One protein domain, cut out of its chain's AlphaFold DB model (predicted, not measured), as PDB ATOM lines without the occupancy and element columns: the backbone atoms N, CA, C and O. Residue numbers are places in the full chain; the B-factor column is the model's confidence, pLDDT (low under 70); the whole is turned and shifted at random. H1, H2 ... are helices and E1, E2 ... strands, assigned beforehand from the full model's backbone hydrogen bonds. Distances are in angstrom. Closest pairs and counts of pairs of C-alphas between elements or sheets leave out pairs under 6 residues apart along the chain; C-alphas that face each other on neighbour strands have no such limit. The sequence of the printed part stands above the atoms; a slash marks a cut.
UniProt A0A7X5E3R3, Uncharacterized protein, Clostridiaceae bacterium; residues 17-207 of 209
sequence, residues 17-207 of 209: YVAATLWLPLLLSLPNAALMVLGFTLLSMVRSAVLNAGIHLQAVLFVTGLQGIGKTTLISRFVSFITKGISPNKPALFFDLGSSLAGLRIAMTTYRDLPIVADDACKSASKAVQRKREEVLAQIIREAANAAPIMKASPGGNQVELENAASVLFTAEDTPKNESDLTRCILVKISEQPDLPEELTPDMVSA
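AT A GLANCE: This is residues 17 to 207 of the 209 residues of an uncharacterized protein of Clostridiaceae bacterium (UniProt A0A7X5E3R3). A twisted sheet of five parallel strands makes the core, with helices over both faces: H2 and H4 on one, H5 and H6 on the other. H1 lies at one end of the longest axis and the hairpin of E5 and E6 at the other, while the chain's late stretch leads from E8 to H8, which packs on H4. The printed part has 191 residues with eight named helices and eight named strands, in the order H1 H2 H3 E1 H4 E2 E3 H5 E4 H6 E5 E6 E7 H7 E8 H8; the class is mixed, helices and strands. The large sheet runs E3 E4 E7 E1 E8, and E5 and E6 are antiparallel. The whole is compact, with a radius of gyration of the C-alphas of 17.0 A, and spans 56 by 38 by 36 A.

HOW THE PARTS SIT: H1, residues 17 to 29, is close but not clearly touching H2, residues 32 to 44; their closest C-alphas, of Leu 27 and Leu 35, are 7.2 A apart. H3, residues 47 to 52, and H2 meet only through their link. After E1, residues 60 to 64, comes H4, residues 71 to 79, which touches H2 at a steep tilt of 43 degrees, the same way, closest at the C-alphas of Leu 38 and Phe 78, 6.2 A. E2, residues 87 to 91, pairs with no named strand and runs on into E3, residues 94 to 96, at 55 degrees. E3, H5, residues 101 to 110, and E4, residues 115 to 119, form a strand-helix-strand unit, two parallel neighbour strands with a helix between, its crossover right-handed; N 95 and O 117 are 2.8 A apart. H6, residues 127 to 144, is close but not clearly touching H5, with the C-alphas of Met 108 and Ala 144 at 7.2 A. E5, residues 150 to 153, and E6, residues 159 to 162, form a hairpin, with N 150 and O 162 at 2.8 A. E7, residues 167 to 172, is parallel to E4, with N 116 and O 167 at 2.8 A, and to E1, with N 170 and O 61 at 2.8 A. H7, residues 179 to 182, only just touches H6, with 3 pairs of C-alphas within 8 A, closest at Ala 138 and Asp 181, 6.4 A. E7, H7 and E8, residues 185 to 189, form a split unit, with E1 between the strands and a right-handed crossover; N 186 and O 60 are 2.8 A apart. H8, residues 202 to 206, touches H4, with the C-alphas of Arg 77 and Pro 202 at 5.6 A. The four helices on the large sheet make three layers, helices on both faces: H2 at a height over the sheet of 8.8 A and H4 at 8.6 A are on the same face, H5 at 9.1 A and H6 at 12.1 A on the opposite face. In H2, H3, H5, H6 and H8 every O i to N i+4 pair is within hydrogen-bond range; in H1 7 of 9 are and in H4 4 of 5, and H7 is too short for such a pair.

IN THESE COORDINATES: H1 begins at C-alpha 17, (-26.378, 32.874, 119.968), and is 18.7 A long; H2 is 18.2 A. H6, the longest helix, is 25.3 A, and E7, the longest strand, is 16.5 A, from C-alpha 167 at (-0.444, 20.579, 111.642). H8 ends at C-alpha 206, (-9.898, 34.034, 114.358).

THE WHOLE: The two C-alphas farthest apart are those of Thr 21 and Gly 157, 56.7 A. The printed part has no cut. The link from E8 to H8, residues 190 to 201, is long. The mean pLDDT of the printed part is 84.3; residues 17 to 19, 84 to 92, 98 to 99, 121 to 125 and 206 to 207 are under 70.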
ATOM      1  N   TYR A  17     -25.279  32.599 120.894       69.31
ATOM      2  CA  TYR A  17     -26.378  32.874 119.968       69.31
ATOM      3  C   TYR A  17     -25.889  33.669 118.760       69.31
ATOM      4  O   TYR A  17     -26.194  33.308 117.624       69.31
ATOM      5  N   VAL A  18     -25.065  34.694 118.992       66.44
ATOM      6  CA  VAL A  18     -24.449  35.484 117.915       66.44
ATOM      7  C   VAL A  18     -23.559  34.594 117.049       66.44
ATOM      8  O   VAL A  18     -23.689  34.606 115.825       66.44
ATOM      9  N   ALA A  19     -22.732  33.748 117.671       68.12
ATOM     10  CA  ALA A  19     -21.894  32.798 116.951       68.12
ATOM     11  C   ALA A  19     -22.731  31.822 116.107       68.12
ATOM     12  O   ALA A  19     -22.453  31.661 114.924       68.12
ATOM     13  N   ALA A  20     -23.795  31.231 116.657       72.25
ATOM     14  CA  ALA A  20     -24.651  30.303 115.918       72.25
ATOM     15  C   ALA A  20     -25.368  30.977 114.735       72.25
ATOM     16  O   ALA A  20     -25.399  30.415 113.643       72.25
ATOM     17  N   THR A  21     -25.904  32.188 114.920       78.12
ATOM     18  CA  THR A  21     -26.600  32.918 113.844       78.12
ATOM     19  C   THR A  21     -25.675  33.383 112.722       78.12
ATOM     20  O   THR A  21     -26.123  33.479 111.584       78.12
ATOM     21  N   LEU A  22     -24.397  33.633 113.017       76.00
ATOM     22  CA  LEU A  22     -23.408  34.047 112.024       76.00
ATOM     23  C   LEU A  22     -22.753  32.840 111.333       76.00
ATOM     24  O   LEU A  22     -22.647  32.802 110.110       76.00
ATOM     25  N   TRP A  23     -22.330  31.839 112.109       78.94
ATOM     26  CA  TRP A  23     -21.565  30.701 111.599       78.94
ATOM     27  C   TRP A  23     -22.427  29.648 110.935       78.94
ATOM     28  O   TRP A  23     -22.003  29.101 109.926       78.94
ATOM     29  N   LEU A  24     -23.617  29.338 111.454       82.69
ATOM     30  CA  LEU A  24     -24.411  28.244 110.893       82.69
ATOM     31  C   LEU A  24     -24.809  28.498 109.427       82.69
ATOM     32  O   LEU A  24     -24.576  27.607 108.612       82.69
ATOM     33  N   PRO A  25     -25.332  29.681 109.042       85.44
ATOM     34  CA  PRO A  25     -25.650  29.950 107.641       85.44
ATOM     35  C   PRO A  25     -24.407  29.935 106.750       85.44
ATOM     36  O   PRO A  25     -24.458  29.394 105.649       85.44
ATOM     37  N   LEU A  26     -23.287  30.472 107.248       85.25
ATOM     38  CA  LEU A  26     -22.016  30.479 106.530       85.25
ATOM     39  C   LEU A  26     -21.506  29.050 106.297       85.25
ATOM     40  O   LEU A  26     -21.190  28.684 105.178       85.25
ATOM     41  N   LEU A  27     -21.481  28.205 107.328       87.00
ATOM     42  CA  LEU A  27     -21.056  26.808 107.212       87.00
ATOM     43  C   LEU A  27     -21.919  26.027 106.215       87.00
ATOM     44  O   LEU A  27     -21.393  25.213 105.464       87.00
ATOM     45  N   LEU A  28     -23.227  26.284 106.183       88.12
ATOM     46  CA  LEU A  28     -24.143  25.622 105.252       88.12
ATOM     47  C   LEU A  28     -23.980  26.092 103.801       88.12
ATOM     48  O   LEU A  28     -24.368  25.356 102.896       88.12
ATOM     49  N   SER A  29     -23.421  27.283 103.568       89.50
ATOM     50  CA  SER A  29     -23.151  27.795 102.219       89.50
ATOM     51  C   SER A  29     -21.763  27.428 101.693       89.50
ATOM     52  O   SER A  29     -21.516  27.548 100.494       89.50
ATOM     53  N   LEU A  30     -20.853  26.963 102.556       90.88
ATOM     54  CA  LEU A  30     -19.494  26.630 102.146       90.88
ATOM     55  C   LEU A  30     -19.435  25.347 101.302       90.88
ATOM     56  O   LEU A  30     -20.044  24.334 101.652       90.88
ATOM     57  N   PRO A  31     -18.609  25.324 100.239       92.31
ATOM     58  CA  PRO A  31     -18.357  24.098  99.497       92.31
ATOM     59  C   PRO A  31     -17.632  23.068 100.377       92.31
ATOM     60  O   PRO A  31     -16.835  23.421 101.250       92.31
ATOM     61  N   ASN A  32     -17.820  21.776 100.087       92.62
ATOM     62  CA  ASN A  32     -17.221  20.673 100.857       92.62
ATOM     63  C   ASN A  32     -15.705  20.825 101.063       92.62
ATOM     64  O   ASN A  32     -15.187  20.534 102.138       92.62
ATOM     65  N   ALA A  33     -14.983  21.312 100.050       93.75
ATOM     66  CA  ALA A  33     -13.548  21.556 100.157       93.75
ATOM     67  C   ALA A  33     -13.210  22.610 101.225       93.75
ATOM     68  O   ALA A  33     -12.274  22.420 101.999       93.75
ATOM     69  N   ALA A  34     -13.990  23.689 101.304       93.12
ATOM     70  CA  ALA A  34     -13.826  24.728 102.314       93.12
ATOM     71  C   ALA A  34     -14.159  24.210 103.716       93.12
ATOM     72  O   ALA A  34     -13.406  24.470 104.650       93.12
ATOM     73  N   LEU A  35     -15.212  23.397 103.851       92.81
ATOM     74  CA  LEU A  35     -15.552  22.741 105.116       92.81
ATOM     75  C   LEU A  35     -14.439  21.811 105.611       92.81
ATOM     76  O   LEU A  35     -14.108  21.830 106.793       92.81
ATOM     77  N   MET A  36     -13.816  21.043 104.715       95.00
ATOM     78  CA  MET A  36     -12.690  20.172 105.067       95.00
ATOM     79  C   MET A  36     -11.459  20.971 105.511       95.00
ATOM     80  O   MET A  36     -10.821  20.616 106.504       95.00
ATOM     81  N   VAL A  37     -11.135  22.064 104.810       94.31
ATOM     82  CA  VAL A  37     -10.021  22.950 105.185       94.31
ATOM     83  C   VAL A  37     -10.288  23.620 106.532       94.31
ATOM     84  O   VAL A  37      -9.404  23.632 107.390       94.31
ATOM     85  N   LEU A  38     -11.509  24.112 106.758       91.69
ATOM     86  CA  LEU A  38     -11.925  24.688 108.034       91.69
ATOM     87  C   LEU A  38     -11.843  23.656 109.161       91.69
ATOM     88  O   LEU A  38     -11.199  23.910 110.175       91.69
ATOM     89  N   GLY A  39     -12.432  22.473 108.976       92.31
ATOM     90  CA  GLY A  39     -12.422  21.404 109.973       92.31
ATOM     91  C   GLY A  39     -11.003  20.993 110.367       92.31
ATOM     92  O   GLY A  39     -10.695  20.891 111.554       92.31
ATOM     93  N   PHE A  40     -10.103  20.844 109.391       94.62
ATOM     94  CA  PHE A  40      -8.696  20.557 109.670       94.62
ATOM     95  C   PHE A  40      -7.980  21.728 110.357       94.62
ATOM     96  O   PHE A  40      -7.153  21.513 111.245       94.62
ATOM     97  N   THR A  41      -8.307  22.970 109.997       91.44
ATOM     98  CA  THR A  41      -7.760  24.173 110.645       91.44
ATOM     99  C   THR A  41      -8.162  24.231 112.118       91.44
ATOM    100  O   THR A  41      -7.305  24.407 112.982       91.44
ATOM    101  N   LEU A  42      -9.437  23.986 112.427       88.69
ATOM    102  CA  LEU A  42      -9.939  23.908 113.800       88.69
ATOM    103  C   LEU A  42      -9.278  22.763 114.576       88.69
ATOM    104  O   LEU A  42      -8.804  22.969 115.693       88.69
ATOM    105  N   LEU A  43      -9.172  21.579 113.964       90.38
ATOM    106  CA  LEU A  43      -8.491  20.425 114.554       90.38
ATOM    107  C   LEU A  43      -7.022  20.728 114.878       90.38
ATOM    108  O   LEU A  43      -6.510  20.291 115.907       90.38
ATOM    109  N   SER A  44      -6.354  21.506 114.026       90.12
ATOM    110  CA  SER A  44      -4.962  21.918 114.226       90.12
ATOM    111  C   SER A  44      -4.775  22.710 115.515       90.12
ATOM    112  O   SER A  44      -3.801  22.481 116.221       90.12
ATOM    113  N   MET A  45      -5.744  23.561 115.865       86.31
ATOM    114  CA  MET A  45      -5.709  24.399 117.069       86.31
ATOM    115  C   MET A  45      -5.906  23.636 118.383       86.31
ATOM    116  O   MET A  45      -5.675  24.182 119.463       86.31
ATOM    117  N   VAL A  46      -6.339  22.378 118.309       89.00
ATOM    118  CA  VAL A  46      -6.571  21.510 119.474       89.00
ATOM    119  C   VAL A  46      -5.805  20.189 119.380       89.00
ATOM    120  O   VAL A  46      -6.068  19.268 120.156       89.00
ATOM    121  N   ARG A  47      -4.843  20.079 118.454       90.06
ATOM    122  CA  ARG A  47      -4.119  18.838 118.142       90.06
ATOM    123  C   ARG A  47      -3.498  18.203 119.385       90.06
ATOM    124  O   ARG A  47      -3.688  17.012 119.610       90.06
ATOM    125  N   SER A  48      -2.794  18.965 120.217       89.94
ATOM    126  CA  SER A  48      -2.150  18.444 121.425       89.94
ATOM    127  C   SER A  48      -3.159  17.905 122.439       89.94
ATOM    128  O   SER A  48      -2.909  16.870 123.049       89.94
ATOM    129  N   ALA A  49      -4.323  18.545 122.581       90.12
ATOM    130  CA  ALA A  49      -5.396  18.059 123.444       90.12
ATOM    131  C   ALA A  49      -5.969  16.729 122.929       90.12
ATOM    132  O   ALA A  49      -6.174  15.809 123.717       90.12
ATOM    133  N   VAL A  50      -6.157  16.605 121.610       90.38
ATOM    134  CA  VAL A  50      -6.599  15.365 120.952       90.38
ATOM    135  C   VAL A  50      -5.586  14.234 121.168       90.38
ATOM    136  O   VAL A  50      -5.968  13.141 121.582       90.38
ATOM    137  N   LEU A  51      -4.290  14.502 120.969       89.38
ATOM    138  CA  LEU A  51      -3.223  13.522 121.203       89.38
ATOM    139  C   LEU A  51      -3.145  13.104 122.681       89.38
ATOM    140  O   LEU A  51      -3.039  11.917 122.979       89.38
ATOM    141  N   ASN A  52      -3.263  14.057 123.610       89.69
ATOM    142  CA  ASN A  52      -3.269  13.784 125.052       89.69
ATOM    143  C   ASN A  52      -4.493  12.972 125.500       89.69
ATOM    144  O   ASN A  52      -4.425  12.275 126.508       89.69
ATOM    145  N   ALA A  53      -5.597  13.033 124.752       91.50
ATOM    146  CA  ALA A  53      -6.765  12.185 124.961       91.50
ATOM    147  C   ALA A  53      -6.580  10.748 124.424       91.50
ATOM    148  O   ALA A  53      -7.513   9.952 124.481       91.50
ATOM    149  N   GLY A  54      -5.398  10.407 123.895       89.50
ATOM    150  CA  GLY A  54      -5.087   9.086 123.344       89.50
ATOM    151  C   GLY A  54      -5.561   8.879 121.904       89.50
ATOM    152  O   GLY A  54      -5.499   7.764 121.393       89.50
ATOM    153  N   ILE A  55      -6.036   9.930 121.228       87.94
ATOM    154  CA  ILE A  55      -6.473   9.844 119.834       87.94
ATOM    155  C   ILE A  55      -5.258  10.047 118.931       87.94
ATOM    156  O   ILE A  55      -4.680  11.131 118.873       87.94
ATOM    157  N   HIS A  56      -4.882   9.010 118.185       81.81
ATOM    158  CA  HIS A  56      -3.764   9.077 117.248       81.81
ATOM    159  C   HIS A  56      -4.127   9.903 116.005       81.81
ATOM    160  O   HIS A  56      -4.762   9.407 115.077       81.81
ATOM    161  N   LEU A  57      -3.691  11.165 115.966       80.56
ATOM    162  CA  LEU A  57      -3.849  12.042 114.804       80.56
ATOM    163  C   LEU A  57      -2.553  12.102 113.979       80.56
ATOM    164  O   LEU A  57      -1.725  13.005 114.142       80.56
ATOM    165  N   GLN A  58      -2.386  11.138 113.075       84.12
ATOM    166  CA  GLN A  58      -1.244  11.034 112.155       84.12
ATOM    167  C   GLN A  58      -1.644  11.407 110.723       84.12
ATOM    168  O   GLN A  58      -1.591  10.582 109.813       84.12
ATOM    169  N   ALA A  59      -2.095  12.646 110.528       90.81
ATOM    170  CA  ALA A  59      -2.583  13.103 109.233       90.81
ATOM    171  C   ALA A  59      -2.121  14.523 108.888       90.81
ATOM    172  O   ALA A  59      -1.992  15.380 109.763       90.81
ATOM    173  N   VAL A  60      -1.940  14.761 107.591       95.06
ATOM    174  CA  VAL A  60      -1.757  16.080 106.974       95.06
ATOM    175  C   VAL A  60      -2.926  16.378 106.043       95.06
ATOM    176  O   VAL A  60      -3.526  15.453 105.494       95.06
ATOM    177  N   LEU A  61      -3.244  17.654 105.826       96.31
ATOM    178  CA  LEU A  61      -4.226  18.034 104.812       96.31
ATOM    179  C   LEU A  61      -3.524  18.255 103.479       96.31
ATOM    180  O   LEU A  61      -2.507  18.943 103.419       96.31
ATOM    181  N   PHE A  62      -4.079  17.705 102.408       94.50
ATOM    182  CA  PHE A  62      -3.478  17.780 101.086       94.50
ATOM    183  C   PHE A  62      -4.509  18.296 100.079       94.50
ATOM    184  O   PHE A  62      -5.411  17.562  99.669       94.50
ATOM    185  N   VAL A  63      -4.398  19.575  99.709       95.19
ATOM    186  CA  VAL A  63      -5.312  20.239  98.772       95.19
ATOM    187  C   VAL A  63      -4.739  20.162  97.361       95.19
ATOM    188  O   VAL A  63      -3.670  20.716  97.088       95.19
ATOM    189  N   THR A  64      -5.448  19.492  96.451       93.38
ATOM    190  CA  THR A  64      -4.972  19.233  95.082       93.38
ATOM    191  C   THR A  64      -5.879  19.774  93.997       93.38
ATOM    192  O   THR A  64      -7.076  19.976  94.194       93.38
ATOM    193  N   GLY A  65      -5.283  19.981  92.826       91.62
ATOM    194  CA  GLY A  65      -5.965  20.318  91.585       91.62
ATOM    195  C   GLY A  65      -5.113  21.211  90.686       91.62
ATOM    196  O   GLY A  65      -3.988  21.575  91.034       91.62
ATOM    197  N   LEU A  66      -5.639  21.564  89.515       89.56
ATOM    198  CA  LEU A  66      -4.911  22.296  88.473       89.56
ATOM    199  C   LEU A  66      -4.334  23.639  88.949       89.56
ATOM    200  O   LEU A  66      -4.729  24.215  89.966       89.56
ATOM    201  N   GLN A  67      -3.354  24.159  88.215       87.06
ATOM    202  CA  GLN A  67      -2.810  25.488  88.486       87.06
ATOM    203  C   GLN A  67      -3.895  26.563  88.339       87.06
ATOM    204  O   GLN A  67      -4.740  26.482  87.455       87.06
ATOM    205  N   GLY A  68      -3.865  27.585  89.198       86.00
ATOM    206  CA  GLY A  68      -4.743  28.754  89.069       86.00
ATOM    207  C   GLY A  68      -6.173  28.589  89.593       86.00
ATOM    208  O   GLY A  68      -6.886  29.577  89.668       86.00
ATOM    209  N   ILE A  69      -6.585  27.401  90.048       90.94
ATOM    210  CA  ILE A  69      -7.955  27.164  90.552       90.94
ATOM    211  C   ILE A  69      -8.173  27.584  92.021       90.94
ATOM    212  O   ILE A  69      -9.137  27.177  92.653       90.94
ATOM    213  N   GLY A  70      -7.255  28.348  92.617       90.62
ATOM    214  CA  GLY A  70      -7.464  28.915  93.956       90.62
ATOM    215  C   GLY A  70      -7.158  28.011  95.161       90.62
ATOM    216  O   GLY A  70      -7.646  28.304  96.245       90.62
ATOM    217  N   LYS A  71      -6.320  26.965  95.036       93.00
ATOM    218  CA  LYS A  71      -5.876  26.120  96.180       93.00
ATOM    219  C   LYS A  71      -5.298  26.944  97.339       93.00
ATOM    220  O   LYS A  71      -5.742  26.833  98.479       93.00
ATOM    221  N   THR A  72      -4.316  27.792  97.030       89.81
ATOM    222  CA  THR A  72      -3.652  28.661  98.008       89.81
ATOM    223  C   THR A  72      -4.627  29.699  98.559       89.81
ATOM    224  O   THR A  72      -4.636  29.946  99.759       89.81
ATOM    225  N   THR A  73      -5.513  30.247  97.719       90.00
ATOM    226  CA  THR A  73      -6.575  31.175  98.144       90.00
ATOM    227  C   THR A  73      -7.521  30.526  99.152       90.00
ATOM    228  O   THR A  73      -7.814  31.130 100.182       90.00
ATOM    229  N   LEU A  74      -7.951  29.289  98.887       91.69
ATOM    230  CA  LEU A  74      -8.817  28.516  99.770       91.69
ATOM    231  C   LEU A  74      -8.179  28.340 101.148       91.69
ATOM    232  O   LEU A  74      -8.803  28.671 102.149       91.69
ATOM    233  N   ILE A  75      -6.931  27.867 101.209       91.94
ATOM    234  CA  ILE A  75      -6.225  27.697 102.486       91.94
ATOM    235  C   ILE A  75      -6.047  29.047 103.189       91.94
ATOM    236  O   ILE A  75      -6.380  29.173 104.367       91.94
ATOM    237  N   SER A  76      -5.585  30.076 102.471       87.81
ATOM    238  CA  SER A  76      -5.344  31.409 103.033       87.81
ATOM    239  C   SER A  76      -6.572  32.021 103.691       87.81
ATOM    240  O   SER A  76      -6.417  32.693 104.710       87.81
ATOM    241  N   ARG A  77      -7.783  31.772 103.183       86.69
ATOM    242  CA  ARG A  77      -9.025  32.253 103.812       86.69
ATOM    243  C   ARG A  77      -9.194  31.759 105.249       86.69
ATOM    244  O   ARG A  77      -9.715  32.501 106.073       86.69
ATOM    245  N   PHE A  78      -8.689  30.567 105.558       87.56
ATOM    246  CA  PHE A  78      -8.837  29.949 106.874       87.56
ATOM    247  C   PHE A  78      -7.629  30.099 107.788       87.56
ATOM    248  O   PHE A  78      -7.803  30.001 108.991       87.56
ATOM    249  N   VAL A  79      -6.424  30.343 107.269       86.19
ATOM    250  CA  VAL A  79      -5.206  30.355 108.107       86.19
ATOM    251  C   VAL A  79      -4.507  31.714 108.186       86.19
ATOM    252  O   VAL A  79      -3.619  31.892 109.014       86.19
ATOM    253  N   SER A  80      -4.904  32.703 107.373       82.62
ATOM    254  CA  SER A  80      -4.224  34.015 107.343       82.62
ATOM    255  C   SER A  80      -4.443  34.872 108.594       82.62
ATOM    256  O   SER A  80      -3.857  35.944 108.692       82.62
ATOM    257  N   PHE A  81      -5.245  34.412 109.559       76.56
ATOM    258  CA  PHE A  81      -5.347  35.050 110.873       76.56
ATOM    259  C   PHE A  81      -4.050  34.912 111.683       76.56
ATOM    260  O   PHE A  81      -3.802  35.666 112.623       76.56
ATOM    261  N   ILE A  82      -3.209  33.944 111.309       75.75
ATOM    262  CA  ILE A  82      -1.867  33.780 111.849       75.75
ATOM    263  C   ILE A  82      -0.977  34.768 111.107       75.75
ATOM    264  O   ILE A  82      -0.686  34.612 109.921       75.75
ATOM    265  N   THR A  83      -0.543  35.806 111.802       70.50
ATOM    266  CA  THR A  83       0.220  36.917 111.240       70.50
ATOM    267  C   THR A  83       1.527  37.076 111.999       70.50
ATOM    268  O   THR A  83       1.647  36.747 113.176       70.50
ATOM    269  N   LYS A  84       2.580  37.565 111.340       59.62
ATOM    270  CA  LYS A  84       3.802  37.892 112.086       59.62
ATOM    271  C   LYS A  84       3.507  39.147 112.903       59.62
ATOM    272  O   LYS A  84       3.144  40.154 112.306       59.62
ATOM    273  N   GLY A  85       3.764  39.151 114.213       53.03
ATOM    274  CA  GLY A  85       3.542  40.336 115.060       53.03
ATOM    275  C   GLY A  85       4.244  41.631 114.596       53.03
ATOM    276  O   GLY A  85       3.866  42.717 115.012       53.03
ATOM    277  N   ILE A  86       5.240  41.537 113.703       49.50
ATOM    278  CA  ILE A  86       5.984  42.672 113.116       49.50
ATOM    279  C   ILE A  86       5.381  43.121 111.762       49.50
ATOM    280  O   ILE A  86       5.729  44.161 111.210       49.50
ATOM    281  N   SER A  87       4.488  42.332 111.168       54.25
ATOM    282  CA  SER A  87       3.864  42.602 109.868       54.25
ATOM    283  C   SER A  87       2.459  41.989 109.832       54.25
ATOM    284  O   SER A  87       2.277  40.945 109.203       54.25
ATOM    285  N   PRO A  88       1.468  42.630 110.480       57.41
ATOM    286  CA  PRO A  88       0.106  42.105 110.603       57.41
ATOM    287  C   PRO A  88      -0.588  41.853 109.251       57.41
ATOM    288  O   PRO A  88      -1.511  41.060 109.179       57.41
ATOM    289  N   ASN A  89      -0.090  42.440 108.156       56.69
ATOM    290  CA  ASN A  89      -0.649  42.255 106.810       56.69
ATOM    291  C   ASN A  89      -0.020  41.098 106.012       56.69
ATOM    292  O   ASN A  89      -0.291  40.963 104.820       56.69
ATOM    293  N   LYS A  90       0.867  40.293 106.612       60.75
ATOM    294  CA  LYS A  90       1.484  39.141 105.937       60.75
ATOM    295  C   LYS A  90       1.155  37.847 106.683       60.75
ATOM    296  O   LYS A  90       1.549  37.739 107.851       60.75
ATOM    297  N   PRO A  91       0.523  36.862 106.012       65.62
ATOM    298  CA  PRO A  91       0.320  35.542 106.587       65.62
ATOM    299  C   PRO A  91       1.644  34.977 107.109       65.62
ATOM    300  O   PRO A  91       2.676  35.002 106.427       65.62
ATOM    301  N   ALA A  92       1.637  34.513 108.352       66.44
ATOM    302  CA  ALA A  92       2.736  33.766 108.929       66.44
ATOM    303  C   ALA A  92       2.601  32.284 108.565       66.44
ATOM    304  O   ALA A  92       1.530  31.806 108.216       66.44
ATOM    305  N   LEU A  93       3.712  31.554 108.661       81.56
ATOM    306  CA  LEU A  93       3.751  30.100 108.475       81.56
ATOM    307  C   LEU A  93       3.356  29.599 107.073       81.56
ATOM    308  O   LEU A  93       3.013  28.432 106.921       81.56
ATOM    309  N   PHE A  94       3.477  30.448 106.051       85.69
ATOM    310  CA  PHE A  94       3.491  30.027 104.651       85.69
ATOM    311  C   PHE A  94       4.927  29.782 104.203       85.69
ATOM    312  O   PHE A  94       5.773  30.680 104.269       85.69
ATOM    313  N   PHE A  95       5.190  28.566 103.744       84.75
ATOM    314  CA  PHE A  95       6.479  28.130 103.240       84.75
ATOM    315  C   PHE A  95       6.310  27.623 101.816       84.75
ATOM    316  O   PHE A  95       5.504  26.733 101.565       84.75
ATOM    317  N   ASP A  96       7.106  28.156 100.899       81.38
ATOM    318  CA  ASP A  96       7.304  27.542  99.593       81.38
ATOM    319  C   ASP A  96       8.213  26.314  99.769       81.38
ATOM    320  O   ASP A  96       9.359  26.415 100.239       81.38
ATOM    321  N   LEU A  97       7.686  25.139  99.413       72.75
ATOM    322  CA  LEU A  97       8.387  23.866  99.573       72.75
ATOM    323  C   LEU A  97       9.670  23.799  98.728       72.75
ATOM    324  O   LEU A  97      10.601  23.065  99.067       72.75
ATOM    325  N   GLY A  98       9.744  24.585  97.651       65.56
ATOM    326  CA  GLY A  98      10.911  24.688  96.787       65.56
ATOM    327  C   GLY A  98      12.090  25.443  97.402       65.56
ATOM    328  O   GLY A  98      13.217  25.239  96.949       65.56
ATOM    329  N   SER A  99      11.864  26.284  98.417       65.25
ATOM    330  CA  SER A  99      12.876  27.230  98.912       65.25
ATOM    331  C   SER A  99      13.166  27.164 100.416       65.25
ATOM    332  O   SER A  99      14.256  27.569 100.823       65.25
ATOM    333  N   SER A 100      12.268  26.636 101.263       75.12
ATOM    334  CA  SER A 100      12.431  26.745 102.729       75.12
ATOM    335  C   SER A 100      12.106  25.481 103.540       75.12
ATOM    336  O   SER A 100      11.420  25.533 104.561       75.12
ATOM    337  N   LEU A 101      12.670  24.331 103.161       83.31
ATOM    338  CA  LEU A 101      12.494  23.075 103.912       83.31
ATOM    339  C   LEU A 101      12.966  23.159 105.376       83.31
ATOM    340  O   LEU A 101      12.304  22.672 106.292       83.31
ATOM    341  N   ALA A 102      14.121  23.786 105.611       84.44
ATOM    342  CA  ALA A 102      14.636  23.976 106.966       84.44
ATOM    343  C   ALA A 102      13.711  24.880 107.799       84.44
ATOM    344  O   ALA A 102      13.464  24.593 108.969       84.44
ATOM    345  N   GLY A 103      13.158  25.932 107.183       86.81
ATOM    346  CA  GLY A 103      12.186  26.822 107.814       86.81
ATOM    347  C   GLY A 103      10.898  26.092 108.187       86.81
ATOM    348  O   GLY A 103      10.435  26.225 109.318       86.81
ATOM    349  N   LEU A 104      10.387  25.251 107.283       89.62
ATOM    350  CA  LEU A 104       9.220  24.407 107.527       89.62
ATOM    351  C   LEU A 104       9.443  23.467 108.724       89.62
ATOM    352  O   LEU A 104       8.615  23.419 109.627       89.62
ATOM    353  N   ARG A 105      10.584  22.770 108.791       91.31
ATOM    354  CA  ARG A 105      10.920  21.876 109.920       91.31
ATOM    355  C   ARG A 105      11.069  22.599 111.252       91.31
ATOM    356  O   ARG A 105      10.615  22.104 112.285       91.31
ATOM    357  N   ILE A 106      11.674  23.786 111.241       89.25
ATOM    358  CA  ILE A 106      11.726  24.638 112.434       89.25
ATOM    359  C   ILE A 106      10.301  25.004 112.857       89.25
ATOM    360  O   ILE A 106       9.966  24.868 114.029       89.25
ATOM    361  N   ALA A 107       9.446  25.403 111.916       89.06
ATOM    362  CA  ALA A 107       8.069  25.760 112.216       89.06
ATOM    363  C   ALA A 107       7.273  24.580 112.801       89.06
ATOM    364  O   ALA A 107       6.648  24.750 113.844       89.06
ATOM    365  N   MET A 108       7.381  23.388 112.203       92.38
ATOM    366  CA  MET A 108       6.736  22.150 112.670       92.38
ATOM    367  C   MET A 108       7.061  21.819 114.132       92.38
ATOM    368  O   MET A 108       6.203  21.376 114.890       92.38
ATOM    369  N   THR A 109       8.301  22.065 114.553       91.62
ATOM    370  CA  THR A 109       8.765  21.765 115.919       91.62
ATOM    371  C   THR A 109       8.524  22.907 116.910       91.62
ATOM    372  O   THR A 109       8.578  22.690 118.117       91.62
ATOM    373  N   THR A 110       8.257  24.122 116.423       87.56
ATOM    374  CA  THR A 110       8.157  25.333 117.258       87.56
ATOM    375  C   THR A 110       6.711  25.741 117.518       87.56
ATOM    376  O   THR A 110       6.346  26.056 118.650       87.56
ATOM    377  N   TYR A 111       5.874  25.743 116.481       87.25
ATOM    378  CA  TYR A 111       4.540  26.339 116.524       87.25
ATOM    379  C   TYR A 111       3.477  25.288 116.816       87.25
ATOM    380  O   TYR A 111       2.700  24.892 115.949       87.25
ATOM    381  N   ARG A 112       3.483  24.819 118.068       87.56
ATOM    382  CA  ARG A 112       2.500  23.857 118.573       87.56
ATOM    383  C   ARG A 112       1.071  24.342 118.308       87.56
ATOM    384  O   ARG A 112       0.768  25.511 118.530       87.56
ATOM    385  N   ASP A 113       0.215  23.406 117.897       88.75
ATOM    386  CA  ASP A 113      -1.225  23.610 117.695       88.75
ATOM    387  C   ASP A 113      -1.561  24.756 116.727       88.75
ATOM    388  O   ASP A 113      -2.586  25.422 116.843       88.75
ATOM    389  N   LEU A 114      -0.685  25.006 115.753       88.56
ATOM    390  CA  LEU A 114      -0.937  25.957 114.679       88.56
ATOM    391  C   LEU A 114      -0.876  25.259 113.315       88.56
ATOM    392  O   LEU A 114      -0.045  24.368 113.110       88.56
ATOM    393  N   PRO A 115      -1.749  25.644 112.368       91.31
ATOM    394  CA  PRO A 115      -1.623  25.224 110.985       91.31
ATOM    395  C   PRO A 115      -0.421  25.911 110.320       91.31
ATOM    396  O   PRO A 115      -0.213  27.117 110.447       91.31
ATOM    397  N   ILE A 116       0.354  25.126 109.579       92.19
ATOM    398  CA  ILE A 116       1.469  25.565 108.740       92.19
ATOM    399  C   ILE A 116       1.134  25.219 107.293       92.19
ATOM    400  O   ILE A 116       0.692  24.106 107.012       92.19
ATOM    401  N   VAL A 117       1.381  26.144 106.368       92.31
ATOM    402  CA  VAL A 117       1.139  25.930 104.939       92.31
ATOM    403  C   VAL A 117       2.449  25.651 104.219       92.31
ATOM    404  O   VAL A 117       3.378  26.457 104.262       92.31
ATOM    405  N   ALA A 118       2.500  24.513 103.535       91.38
ATOM    406  CA  ALA A 118       3.535  24.140 102.584       91.38
ATOM    407  C   ALA A 118       2.965  24.278 101.162       91.38
ATOM    408  O   ALA A 118       2.246  23.404 100.674       91.38
ATOM    409  N   ASP A 119       3.241  25.412 100.526       86.50
ATOM    410  CA  ASP A 119       2.700  25.783  99.218       86.50
ATOM    411  C   ASP A 119       3.573  25.236  98.072       86.50
ATOM    412  O   ASP A 119       4.784  25.049  98.229       86.50
ATOM    413  N   ASP A 120       2.935  24.986  96.926       76.38
ATOM    414  CA  ASP A 120       3.535  24.527  95.663       76.38
ATOM    415  C   ASP A 120       4.427  23.277  95.787       76.38
ATOM    416  O   ASP A 120       5.600  23.234  95.394       76.38
ATOM    417  N   ALA A 121       3.856  22.198  96.319       67.56
ATOM    418  CA  ALA A 121       4.608  20.976  96.565       67.56
ATOM    419  C   ALA A 121       5.107  20.250  95.290       67.56
ATOM    420  O   ALA A 121       5.936  19.343  95.405       67.56
ATOM    421  N   CYS A 122       4.649  20.608  94.073       60.97
ATOM    422  CA  CYS A 122       4.775  19.712  92.910       60.97
ATOM    423  C   CYS A 122       4.933  20.341  91.507       60.97
ATOM    424  O   CYS A 122       4.362  19.802  90.561       60.97
ATOM    425  N   LYS A 123       5.787  21.352  91.282       58.59
ATOM    426  CA  LYS A 123       6.224  21.669  89.900       58.59
ATOM    427  C   LYS A 123       7.727  21.888  89.714       58.59
ATOM    428  O   LYS A 123       8.319  22.827  90.236       58.59
ATOM    429  N   SER A 124       8.352  21.043  88.890       59.84
ATOM    430  CA  SER A 124       9.644  21.320  88.257       59.84
ATOM    431  C   SER A 124       9.644  20.919  86.780       59.84
ATOM    432  O   SER A 124       9.058  19.913  86.397       59.84
ATOM    433  N   ALA A 125      10.353  21.685  85.948       59.59
ATOM    434  CA  ALA A 125      10.467  21.444  84.508       59.59
ATOM    435  C   ALA A 125      11.330  20.213  84.138       59.59
ATOM    436  O   ALA A 125      11.291  19.759  82.997       59.59
ATOM    437  N   SER A 126      12.115  19.658  85.073       75.06
ATOM    438  CA  SER A 126      13.009  18.513  84.826       75.06
ATOM    439  C   SER A 126      12.553  17.256  85.568       75.06
ATOM    440  O   SER A 126      12.311  17.300  86.771       75.06
ATOM    441  N   LYS A 127      12.544  16.101  84.883       75.69
ATOM    442  CA  LYS A 127      12.189  14.792  85.475       75.69
ATOM    443  C   LYS A 127      13.061  14.411  86.678       75.69
ATOM    444  O   LYS A 127      12.555  13.841  87.641       75.69
ATOM    445  N   ALA A 128      14.360  14.719  86.638       75.25
ATOM    446  CA  ALA A 128      15.275  14.408  87.739       75.25
ATOM    447  C   ALA A 128      14.981  15.270  88.977       75.25
ATOM    448  O   ALA A 128      14.957  14.771  90.101       75.25
ATOM    449  N   VAL A 129      14.690  16.555  88.758       75.75
ATOM    450  CA  VAL A 129      14.317  17.488  89.828       75.75
ATOM    451  C   VAL A 129      12.935  17.145  90.387       75.75
ATOM    452  O   VAL A 129      12.748  17.182  91.601       75.75
ATOM    453  N   GLN A 130      11.999  16.728  89.531       78.06
ATOM    454  CA  GLN A 130      10.672  16.269  89.938       78.06
ATOM    455  C   GLN A 130      10.762  15.057  90.870       78.06
ATOM    456  O   GLN A 130      10.202  15.085  91.961       78.06
ATOM    457  N   ARG A 131      11.533  14.025  90.499       80.44
ATOM    458  CA  ARG A 131      11.737  12.848  91.357       80.44
ATOM    459  C   ARG A 131      12.328  13.232  92.711       80.44
ATOM    460  O   ARG A 131      11.876  12.738  93.739       80.44
ATOM    461  N   LYS A 132      13.308  14.142  92.727       80.62
ATOM    462  CA  LYS A 132      13.904  14.579  93.989       80.62
ATOM    463  C   LYS A 132      12.911  15.337  94.871       80.62
ATOM    464  O   LYS A 132      12.914  15.141  96.083       80.62
ATOM    465  N   ARG A 133      12.050  16.168  94.277       78.94
ATOM    466  CA  ARG A 133      10.960  16.847  94.992       78.94
ATOM    467  C   ARG A 133       9.934  15.859  95.542       78.94
ATOM    468  O   ARG A 133       9.527  16.022  96.683       78.94
ATOM    469  N   GLU A 134       9.576  14.823  94.787       85.00
ATOM    470  CA  GLU A 134       8.670  13.761  95.253       85.00
ATOM    471  C   GLU A 134       9.236  13.017  96.474       85.00
ATOM    472  O   GLU A 134       8.513  12.787  97.440       85.00
ATOM    473  N   GLU A 135      10.536  12.698  96.478       87.19
ATOM    474  CA  GLU A 135      11.208  12.092  97.639       87.19
ATOM    475  C   GLU A 135      11.178  13.009  98.867       87.19
ATOM    476  O   GLU A 135      10.885  12.563  99.977       87.19
ATOM    477  N   VAL A 136      11.473  14.295  98.665       87.00
ATOM    478  CA  VAL A 136      11.445  15.304  99.730       87.00
ATOM    479  C   VAL A 136      10.028  15.466 100.277       87.00
ATOM    480  O   VAL A 136       9.841  15.443 101.488       87.00
ATOM    481  N   LEU A 137       9.022  15.559  99.409       88.31
ATOM    482  CA  LEU A 137       7.623  15.657  99.806       88.31
ATOM    483  C   LEU A 137       7.177  14.434 100.615       88.31
ATOM    484  O   LEU A 137       6.591  14.597 101.682       88.31
ATOM    485  N   ALA A 138       7.497  13.221 100.156       90.75
ATOM    486  CA  ALA A 138       7.190  11.989 100.882       90.75
ATOM    487  C   ALA A 138       7.820  11.979 102.284       90.75
ATOM    488  O   ALA A 138       7.168  11.616 103.262       90.75
ATOM    489  N   GLN A 139       9.072  12.430 102.401       91.31
ATOM    490  CA  GLN A 139       9.732  12.566 103.696       91.31
ATOM    491  C   GLN A 139       8.998  13.563 104.607       91.31
ATOM    492  O   GLN A 139       8.731  13.247 105.765       91.31
ATOM    493  N   ILE A 140       8.631  14.736 104.091       91.81
ATOM    494  CA  ILE A 140       7.944  15.768 104.880       91.81
ATOM    495  C   ILE A 140       6.556  15.300 105.304       91.81
ATOM    496  O   ILE A 140       6.162  15.560 106.432       91.81
ATOM    497  N   ILE A 141       5.820  14.579 104.453       93.81
ATOM    498  CA  ILE A 141       4.518  14.000 104.820       93.81
ATOM    499  C   ILE A 141       4.671  13.087 106.037       93.81
ATOM    500  O   ILE A 141       3.874  13.169 106.969       93.81
ATOM    501  N   ARG A 142       5.711  12.245 106.069       93.75
ATOM    502  CA  ARG A 142       5.970  11.347 107.205       93.75
ATOM    503  C   ARG A 142       6.361  12.111 108.465       93.75
ATOM    504  O   ARG A 142       5.848  11.784 109.531       93.75
ATOM    505  N   GLU A 143       7.217  13.121 108.340       94.25
ATOM    506  CA  GLU A 143       7.604  14.005 109.447       94.25
ATOM    507  C   GLU A 143       6.383  14.752 110.015       94.25
ATOM    508  O   GLU A 143       6.109  14.707 111.210       94.25
ATOM    509  N   ALA A 144       5.588  15.377 109.148       93.56
ATOM    510  CA  ALA A 144       4.400  16.135 109.522       93.56
ATOM    511  C   ALA A 144       3.291  15.247 110.118       93.56
ATOM    512  O   ALA A 144       2.600  15.649 111.053       93.56
ATOM    513  N   ALA A 145       3.145  14.014 109.640       92.81
ATOM    514  CA  ALA A 145       2.212  13.046 110.209       92.81
ATOM    515  C   ALA A 145       2.730  12.373 111.499       92.81
ATOM    516  O   ALA A 145       2.039  11.505 112.026       92.81
ATOM    517  N   ASN A 146       3.914  12.738 112.018       89.44
ATOM    518  CA  ASN A 146       4.587  12.050 113.134       89.44
ATOM    519  C   ASN A 146       4.780  10.538 112.900       89.44
ATOM    520  O   ASN A 146       4.768   9.739 113.832       89.44
ATOM    521  N   ALA A 147       4.956  10.134 111.643       84.12
ATOM    522  CA  ALA A 147       5.332   8.773 111.268       84.12
ATOM    523  C   ALA A 147       6.855   8.597 111.127       84.12
ATOM    524  O   ALA A 147       7.332   7.477 110.956       84.12
ATOM    525  N   ALA A 148       7.609   9.696 111.170       86.50
ATOM    526  CA  ALA A 148       9.064   9.730 111.231       86.50
ATOM    527  C   ALA A 148       9.514  10.949 112.062       86.50
ATOM    528  O   ALA A 148       8.834  11.978 112.018       86.50
ATOM    529  N   PRO A 149      10.641  10.868 112.793       88.38
ATOM    530  CA  PRO A 149      11.172  12.008 113.528       88.38
ATOM    531  C   PRO A 149      11.783  13.052 112.586       88.38
ATOM    532  O   PRO A 149      12.294  12.742 111.506       88.38
ATOM    533  N   ILE A 150      11.787  14.306 113.031       89.81
ATOM    534  CA  ILE A 150      12.519  15.402 112.398       89.81
ATOM    535  C   ILE A 150      13.943  15.405 112.959       89.81
ATOM    536  O   ILE A 150      14.159  15.687 114.138       89.81
ATOM    537  N   MET A 151      14.928  15.141 112.102       87.75
ATOM    538  CA  MET A 151      16.341  15.144 112.492       87.75
ATOM    539  C   MET A 151      16.908  16.567 112.475       87.75
ATOM    540  O   MET A 151      16.876  17.246 111.444       87.75
ATOM    541  N   LYS A 152      17.486  17.015 113.595       82.50
ATOM    542  CA  LYS A 152      18.163  18.314 113.706       82.50
ATOM    543  C   LYS A 152      19.611  18.143 114.153       82.50
ATOM    544  O   LYS A 152      19.886  17.503 115.164       82.50
ATOM    545  N   ALA A 153      20.544  18.762 113.431       77.50
ATOM    546  CA  ALA A 153      21.940  18.825 113.851       77.50
ATOM    547  C   ALA A 153      22.106  19.779 115.048       77.50
ATOM    548  O   ALA A 153      21.601  20.904 115.037       77.50
ATOM    549  N   SER A 154      22.819  19.325 116.074       76.56
ATOM    550  CA  SER A 154      23.210  20.113 117.244       76.56
ATOM    551  C   SER A 154      24.591  20.753 117.023       76.56
ATOM    552  O   SER A 154      25.426  20.148 116.346       76.56
ATOM    553  N   PRO A 155      24.892  21.931 117.615       70.00
ATOM    554  CA  PRO A 155      26.197  22.599 117.495       70.00
ATOM    555  C   PRO A 155      27.416  21.752 117.906       70.00
ATOM    556  O   PRO A 155      28.538  22.105 117.563       70.00
ATOM    557  N   GLY A 156      27.210  20.637 118.617       75.69
ATOM    558  CA  GLY A 156      28.254  19.677 118.998       75.69
ATOM    559  C   GLY A 156      28.418  18.470 118.063       75.69
ATOM    560  O   GLY A 156      29.066  17.508 118.453       75.69
ATOM    561  N   GLY A 157      27.791  18.461 116.881       74.00
ATOM    562  CA  GLY A 157      27.882  17.357 115.909       74.00
ATOM    563  C   GLY A 157      26.918  16.188 116.154       74.00
ATOM    564  O   GLY A 157      26.726  15.359 115.268       74.00
ATOM    565  N   ASN A 158      26.250  16.153 117.310       79.44
ATOM    566  CA  ASN A 158      25.200  15.177 117.601       79.44
ATOM    567  C   ASN A 158      23.898  15.519 116.864       79.44
ATOM    568  O   ASN A 158      23.587  16.690 116.641       79.44
ATOM    569  N   GLN A 159      23.109  14.502 116.522       81.81
ATOM    570  CA  GLN A 159      21.753  14.691 116.007       81.81
ATOM    571  C   GLN A 159      20.735  14.560 117.138       81.81
ATOM    572  O   GLN A 159      20.879  13.713 118.016       81.81
ATOM    573  N   VAL A 160      19.725  15.424 117.114       87.00
ATOM    574  CA  VAL A 160      18.581  15.385 118.026       87.00
ATOM    575  C   VAL A 160      17.340  15.056 117.208       87.00
ATOM    576  O   VAL A 160      17.118  15.655 116.151       87.00
ATOM    577  N   GLU A 161      16.549  14.114 117.709       90.62
ATOM    578  CA  GLU A 161      15.241  13.773 117.159       90.62
ATOM    579  C   GLU A 161      14.178  14.686 117.765       90.62
ATOM    580  O   GLU A 161      14.124  14.882 118.980       90.62
ATOM    581  N   LEU A 162      13.352  15.276 116.906       89.94
ATOM    582  CA  LEU A 162      12.243  16.137 117.294       89.94
ATOM    583  C   LEU A 162      10.944  15.601 116.697       89.94
ATOM    584  O   LEU A 162      10.922  15.116 115.567       89.94
ATOM    585  N   GLU A 163       9.847  15.744 117.431       89.88
ATOM    586  CA  GLU A 163       8.508  15.450 116.921       89.88
ATOM    587  C   GLU A 163       7.857  16.706 116.337       89.88
ATOM    588  O   GLU A 163       8.109  17.830 116.786       89.88
ATOM    589  N   ASN A 164       6.984  16.522 115.346       93.00
ATOM    590  CA  ASN A 164       6.139  17.599 114.859       93.00
ATOM    591  C   ASN A 164       5.044  17.920 115.895       93.00
ATOM    592  O   ASN A 164       4.273  17.054 116.320       93.00
ATOM    593  N   ALA A 165       4.949  19.195 116.261       91.56
ATOM    594  CA  ALA A 165       3.956  19.729 117.186       91.56
ATOM    595  C   ALA A 165       2.839  20.521 116.480       91.56
ATOM    596  O   ALA A 165       1.856  20.892 117.122       91.56
ATOM    597  N   ALA A 166       2.982  20.779 115.182       91.81
ATOM    598  CA  ALA A 166       2.052  21.551 114.369       91.81
ATOM    599  C   ALA A 166       1.192  20.649 113.469       91.81
ATOM    600  O   ALA A 166       1.408  19.440 113.372       91.81
ATOM    601  N   SER A 167       0.239  21.242 112.758       93.38
ATOM    602  CA  SER A 167      -0.444  20.579 111.642       93.38
ATOM    603  C   SER A 167       0.021  21.182 110.327       93.38
ATOM    604  O   SER A 167       0.189  22.395 110.232       93.38
ATOM    605  N   VAL A 168       0.196  20.357 109.295       94.44
ATOM    606  CA  VAL A 168       0.678  20.826 107.988       94.44
ATOM    607  C   VAL A 168      -0.406  20.666 106.930       94.44
ATOM    608  O   VAL A 168      -1.037  19.610 106.820       94.44
ATOM    609  N   LEU A 169      -0.613  21.734 106.163       95.06
ATOM    610  CA  LEU A 169      -1.500  21.798 105.013       95.06
ATOM    611  C   LEU A 169      -0.644  21.985 103.761       95.06
ATOM    612  O   LEU A 169       0.159  22.913 103.689       95.06
ATOM    613  N   PHE A 170      -0.835  21.126 102.770       93.75
ATOM    614  CA  PHE A 170      -0.132  21.198 101.497       93.75
ATOM    615  C   PHE A 170      -1.050  21.714 100.399       93.75
ATOM    616  O   PHE A 170      -2.214  21.312 100.323       93.75
ATOM    617  N   THR A 171      -0.498  22.523  99.497       91.50
ATOM    618  CA  THR A 171      -1.061  22.682  98.154       91.50
ATOM    619  C   THR A 171      -0.191  21.934  97.154       91.50
ATOM    620  O   THR A 171       1.041  21.964  97.207       91.50
ATOM    621  N   ALA A 172      -0.831  21.247  96.219       89.44
ATOM    622  CA  ALA A 172      -0.133  20.556  95.149       89.44
ATOM    623  C   ALA A 172      -1.014  20.460  93.909       89.44
ATOM    624  O   ALA A 172      -2.216  20.721  93.948       89.44
ATOM    625  N   GLU A 173      -0.419  20.071  92.792       87.44
ATOM    626  CA  GLU A 173      -1.190  19.711  91.603       87.44
ATOM    627  C   GLU A 173      -1.537  18.231  91.584       87.44
ATOM    628  O   GLU A 173      -2.684  17.877  91.317       87.44
ATOM    629  N   ASP A 174      -0.579  17.405  91.995       84.75
ATOM    630  CA  ASP A 174      -0.702  15.958  92.072       84.75
ATOM    631  C   ASP A 174      -0.654  15.473  93.520       84.75
ATOM    632  O   ASP A 174      -0.085  16.119  94.401       84.75
ATOM    633  N   THR A 175      -1.243  14.305  93.767       87.25
ATOM    634  CA  THR A 175      -1.168  13.613  95.056       87.25
ATOM    635  C   THR A 175       0.138  12.818  95.195       87.25
ATOM    636  O   THR A 175       0.753  12.458  94.186       87.25
ATOM    637  N   PRO A 176       0.543  12.453  96.425       86.75
ATOM    638  CA  PRO A 176       1.621  11.490  96.636       86.75
ATOM    639  C   PRO A 176       1.371  10.186  95.867       86.75
ATOM    640  O   PRO A 176       0.241   9.713  95.781       86.75
ATOM    641  N   LYS A 177       2.430   9.594  95.306       84.19
ATOM    642  CA  LYS A 177       2.322   8.352  94.515       84.19
ATOM    643  C   LYS A 177       2.344   7.081  95.361       84.19
ATOM    644  O   LYS A 177       1.874   6.042  94.916       84.19
ATOM    645  N   ASN A 178       2.949   7.140  96.544       87.44
ATOM    646  CA  ASN A 178       3.083   5.991  97.430       87.44
ATOM    647  C   ASN A 178       1.817   5.841  98.285       87.44
ATOM    648  O   ASN A 178       1.427   6.782  98.973       87.44
ATOM    649  N   GLU A 179       1.222   4.648  98.285       87.31
ATOM    650  CA  GLU A 179       0.025   4.319  99.072       87.31
ATOM    651  C   GLU A 179       0.204   4.582 100.568       87.31
ATOM    652  O   GLU A 179      -0.680   5.142 101.212       87.31
ATOM    653  N   SER A 180       1.370   4.256 101.129       87.50
ATOM    654  CA  SER A 180       1.660   4.525 102.536       87.50
ATOM    655  C   SER A 180       1.582   6.024 102.824       87.50
ATOM    656  O   SER A 180       0.974   6.441 103.807       87.50
ATOM    657  N   ASP A 181       2.147   6.857 101.956       91.00
ATOM    658  CA  ASP A 181       2.112   8.307 102.146       91.00
ATOM    659  C   ASP A 181       0.681   8.848 101.967       91.00
ATOM    660  O   ASP A 181       0.256   9.693 102.749       91.00
ATOM    661  N   LEU A 182      -0.111   8.282 101.045       90.75
ATOM    662  CA  LEU A 182      -1.528   8.627 100.863       90.75
ATOM    663  C   LEU A 182      -2.387   8.351 102.102       90.75
ATOM    664  O   LEU A 182      -3.242   9.169 102.428       90.75
ATOM    665  N   THR A 183      -2.152   7.253 102.829       91.19
ATOM    666  CA  THR A 183      -2.908   6.958 104.068       91.19
ATOM    667  C   THR A 183      -2.699   7.990 105.179       91.19
ATOM    668  O   THR A 183      -3.481   8.048 106.123       91.19
ATOM    669  N   ARG A 184      -1.665   8.831 105.057       92.31
ATOM    670  CA  ARG A 184      -1.363   9.932 105.982       92.31
ATOM    671  C   ARG A 184      -1.942  11.261 105.509       92.31
ATOM    672  O   ARG A 184      -1.737  12.282 106.162       92.31
ATOM    673  N   CYS A 185      -2.644  11.276 104.380       93.62
ATOM    674  CA  CYS A 185      -3.201  12.479 103.792       93.62
ATOM    675  C   CYS A 185      -4.727  12.466 103.868       93.62
ATOM    676  O   CYS A 185      -5.392  11.577 103.341       93.62
ATOM    677  N   ILE A 186      -5.293  13.526 104.437       95.12
ATOM    678  CA  ILE A 186      -6.681  13.899 104.190       95.12
ATOM    679  C   ILE A 186      -6.690  14.646 102.857       95.12
ATOM    680  O   ILE A 186      -6.195  15.770 102.756       95.12
ATOM    681  N   LEU A 187      -7.196  13.989 101.817       94.50
ATOM    682  CA  LEU A 187      -7.177  14.506 100.453       94.50
ATOM    683  C   LEU A 187      -8.391  15.401 100.199       94.50
ATOM    684  O   LEU A 187      -9.533  14.962 100.314       94.50
ATOM    685  N   VAL A 188      -8.136  16.640  99.786       95.62
ATOM    686  CA  VAL A 188      -9.162  17.584  99.341       95.62
ATOM    687  C   VAL A 188      -8.865  17.955  97.899       95.62
ATOM    688  O   VAL A 188      -7.990  18.767  97.615       95.62
ATOM    689  N   LYS A 189      -9.590  17.343  96.965       93.94
ATOM    690  CA  LYS A 189      -9.465  17.672  95.546       93.94
ATOM    691  C   LYS A 189     -10.428  18.801  95.196       93.94
ATOM    692  O   LYS A 189     -11.626  18.674  95.440       93.94
ATOM    693  N   ILE A 190      -9.914  19.860  94.583       94.06
ATOM    694  CA  ILE A 190     -10.725  20.903  93.957       94.06
ATOM    695  C   ILE A 190     -10.558  20.841  92.436       94.06
ATOM    696  O   ILE A 190      -9.455  20.652  91.922       94.06
ATOM    697  N   SER A 191     -11.674  20.949  91.717       91.56
ATOM    698  CA  SER A 191     -11.714  20.895  90.246       91.56
ATOM    699  C   SER A 191     -11.932  22.268  89.616       91.56
ATOM    700  O   SER A 191     -11.579  22.479  88.460       91.56
ATOM    701  N   GLU A 192     -12.478  23.200  90.387       91.06
ATOM    702  CA  GLU A 192     -12.777  24.572  89.998       91.06
ATOM    703  C   GLU A 192     -12.502  25.506  91.174       91.06
ATOM    704  O   GLU A 192     -12.261  25.048  92.297       91.06
ATOM    705  N   GLN A 193     -12.501  26.809  90.902       90.81
ATOM    706  CA  GLN A 193     -12.322  27.807  91.943       90.81
ATOM    707  C   GLN A 193     -13.492  27.732  92.930       90.81
ATOM    708  O   GLN A 193     -14.630  27.930  92.506       90.81
ATOM    709  N   PRO A 194     -13.241  27.457  94.225       88.56
ATOM    710  CA  PRO A 194     -14.312  27.407  95.207       88.56
ATOM    711  C   PRO A 194     -14.990  28.770  95.308       88.56
ATOM    712  O   PRO A 194     -14.310  29.786  95.473       88.56
ATOM    713  N   ASP A 195     -16.318  28.768  95.236       89.44
ATOM    714  CA  ASP A 195     -17.119  29.938  95.567       89.44
ATOM    715  C   ASP A 195     -17.095  30.115  97.089       89.44
ATOM    716  O   ASP A 195     -17.555  29.252  97.842       89.44
ATOM    717  N   LEU A 196     -16.431  31.175  97.548       87.38
ATOM    718  CA  LEU A 196     -16.241  31.467  98.963       87.38
ATOM    719  C   LEU A 196     -16.954  32.782  99.275       87.38
ATOM    720  O   LEU A 196     -16.607  33.787  98.651       87.38
ATOM    721  N   PRO A 197     -17.876  32.800 100.255       85.38
ATOM    722  CA  PRO A 197     -18.559  34.020 100.674       85.38
ATOM    723  C   PRO A 197     -17.560  35.121 101.046       85.38
ATOM    724  O   PRO A 197     -16.525  34.840 101.658       85.38
ATOM    725  N   GLU A 198     -17.853  36.372 100.689       81.06
ATOM    726  CA  GLU A 198     -16.968  37.511 100.975       81.06
ATOM    727  C   GLU A 198     -16.794  37.738 102.480       81.06
ATOM    728  O   GLU A 198     -15.732  38.161 102.939       81.06
ATOM    729  N   GLU A 199     -17.821  37.388 103.250       79.12
ATOM    730  CA  GLU A 199     -17.841  37.449 104.704       79.12
ATOM    731  C   GLU A 199     -16.824  36.487 105.322       79.12
ATOM    732  O   GLU A 199     -16.348  36.730 106.426       79.12
ATOM    733  N   LEU A 200     -16.421  35.417 104.622       78.25
ATOM    734  CA  LEU A 200     -15.400  34.493 105.107       78.25
ATOM    735  C   LEU A 200     -14.012  35.154 105.080       78.25
ATOM    736  O   LEU A 200     -13.189  34.957 104.182       78.25
ATOM    737  N   THR A 201     -13.739  35.931 106.119       77.12
ATOM    738  CA  THR A 201     -12.474  36.623 106.333       77.12
ATOM    739  C   THR A 201     -11.617  35.893 107.368       77.12
ATOM    740  O   THR A 201     -12.150  35.220 108.257       77.12
ATOM    741  N   PRO A 202     -10.281  36.041 107.315       72.06
ATOM    742  CA  PRO A 202      -9.404  35.496 108.348       72.06
ATOM    743  C   PRO A 202      -9.764  35.988 109.757       72.06
ATOM    744  O   PRO A 202      -9.727  35.205 110.703       72.06
ATOM    745  N   ASP A 203     -10.186  37.247 109.893       71.38
ATOM    746  CA  ASP A 203     -10.612  37.826 111.172       71.38
ATOM    747  C   ASP A 203     -11.834  37.105 111.738       71.38
ATOM    748  O   ASP A 203     -11.856  36.780 112.927       71.38
ATOM    749  N   MET A 204     -12.810  36.768 110.888       73.00
ATOM    750  CA  MET A 204     -13.933  35.931 111.305       73.00
ATOM    751  C   MET A 204     -13.443  34.562 111.782       73.00
ATOM    752  O   MET A 204     -13.807  34.141 112.875       73.00
ATOM    753  N   VAL A 205     -12.550  33.897 111.046       73.50
ATOM    754  CA  VAL A 205     -12.010  32.587 111.461       73.50
ATOM    755  C   VAL A 205     -11.264  32.662 112.802       73.50
ATOM    756  O   VAL A 205     -11.389  31.758 113.627       73.50
ATOM    757  N   SER A 206     -10.569  33.771 113.074       68.44
ATOM    758  CA  SER A 206      -9.898  34.034 114.358       68.44
ATOM    759  C   SER A 206     -10.854  34.206 115.549       68.44
ATOM    760  O   SER A 206     -10.417  34.155 116.699       68.44
ATOM    761  N   ALA A 207     -12.144  34.415 115.275       64.19
ATOM    762  CA  ALA A 207     -13.193  34.603 116.268       64.19
ATOM    763  C   ALA A 207     -13.980  33.312 116.576       64.19
ATOM    764  O   ALA A 207     -14.833  33.329 117.462       64.19
TER     765      ALA A 207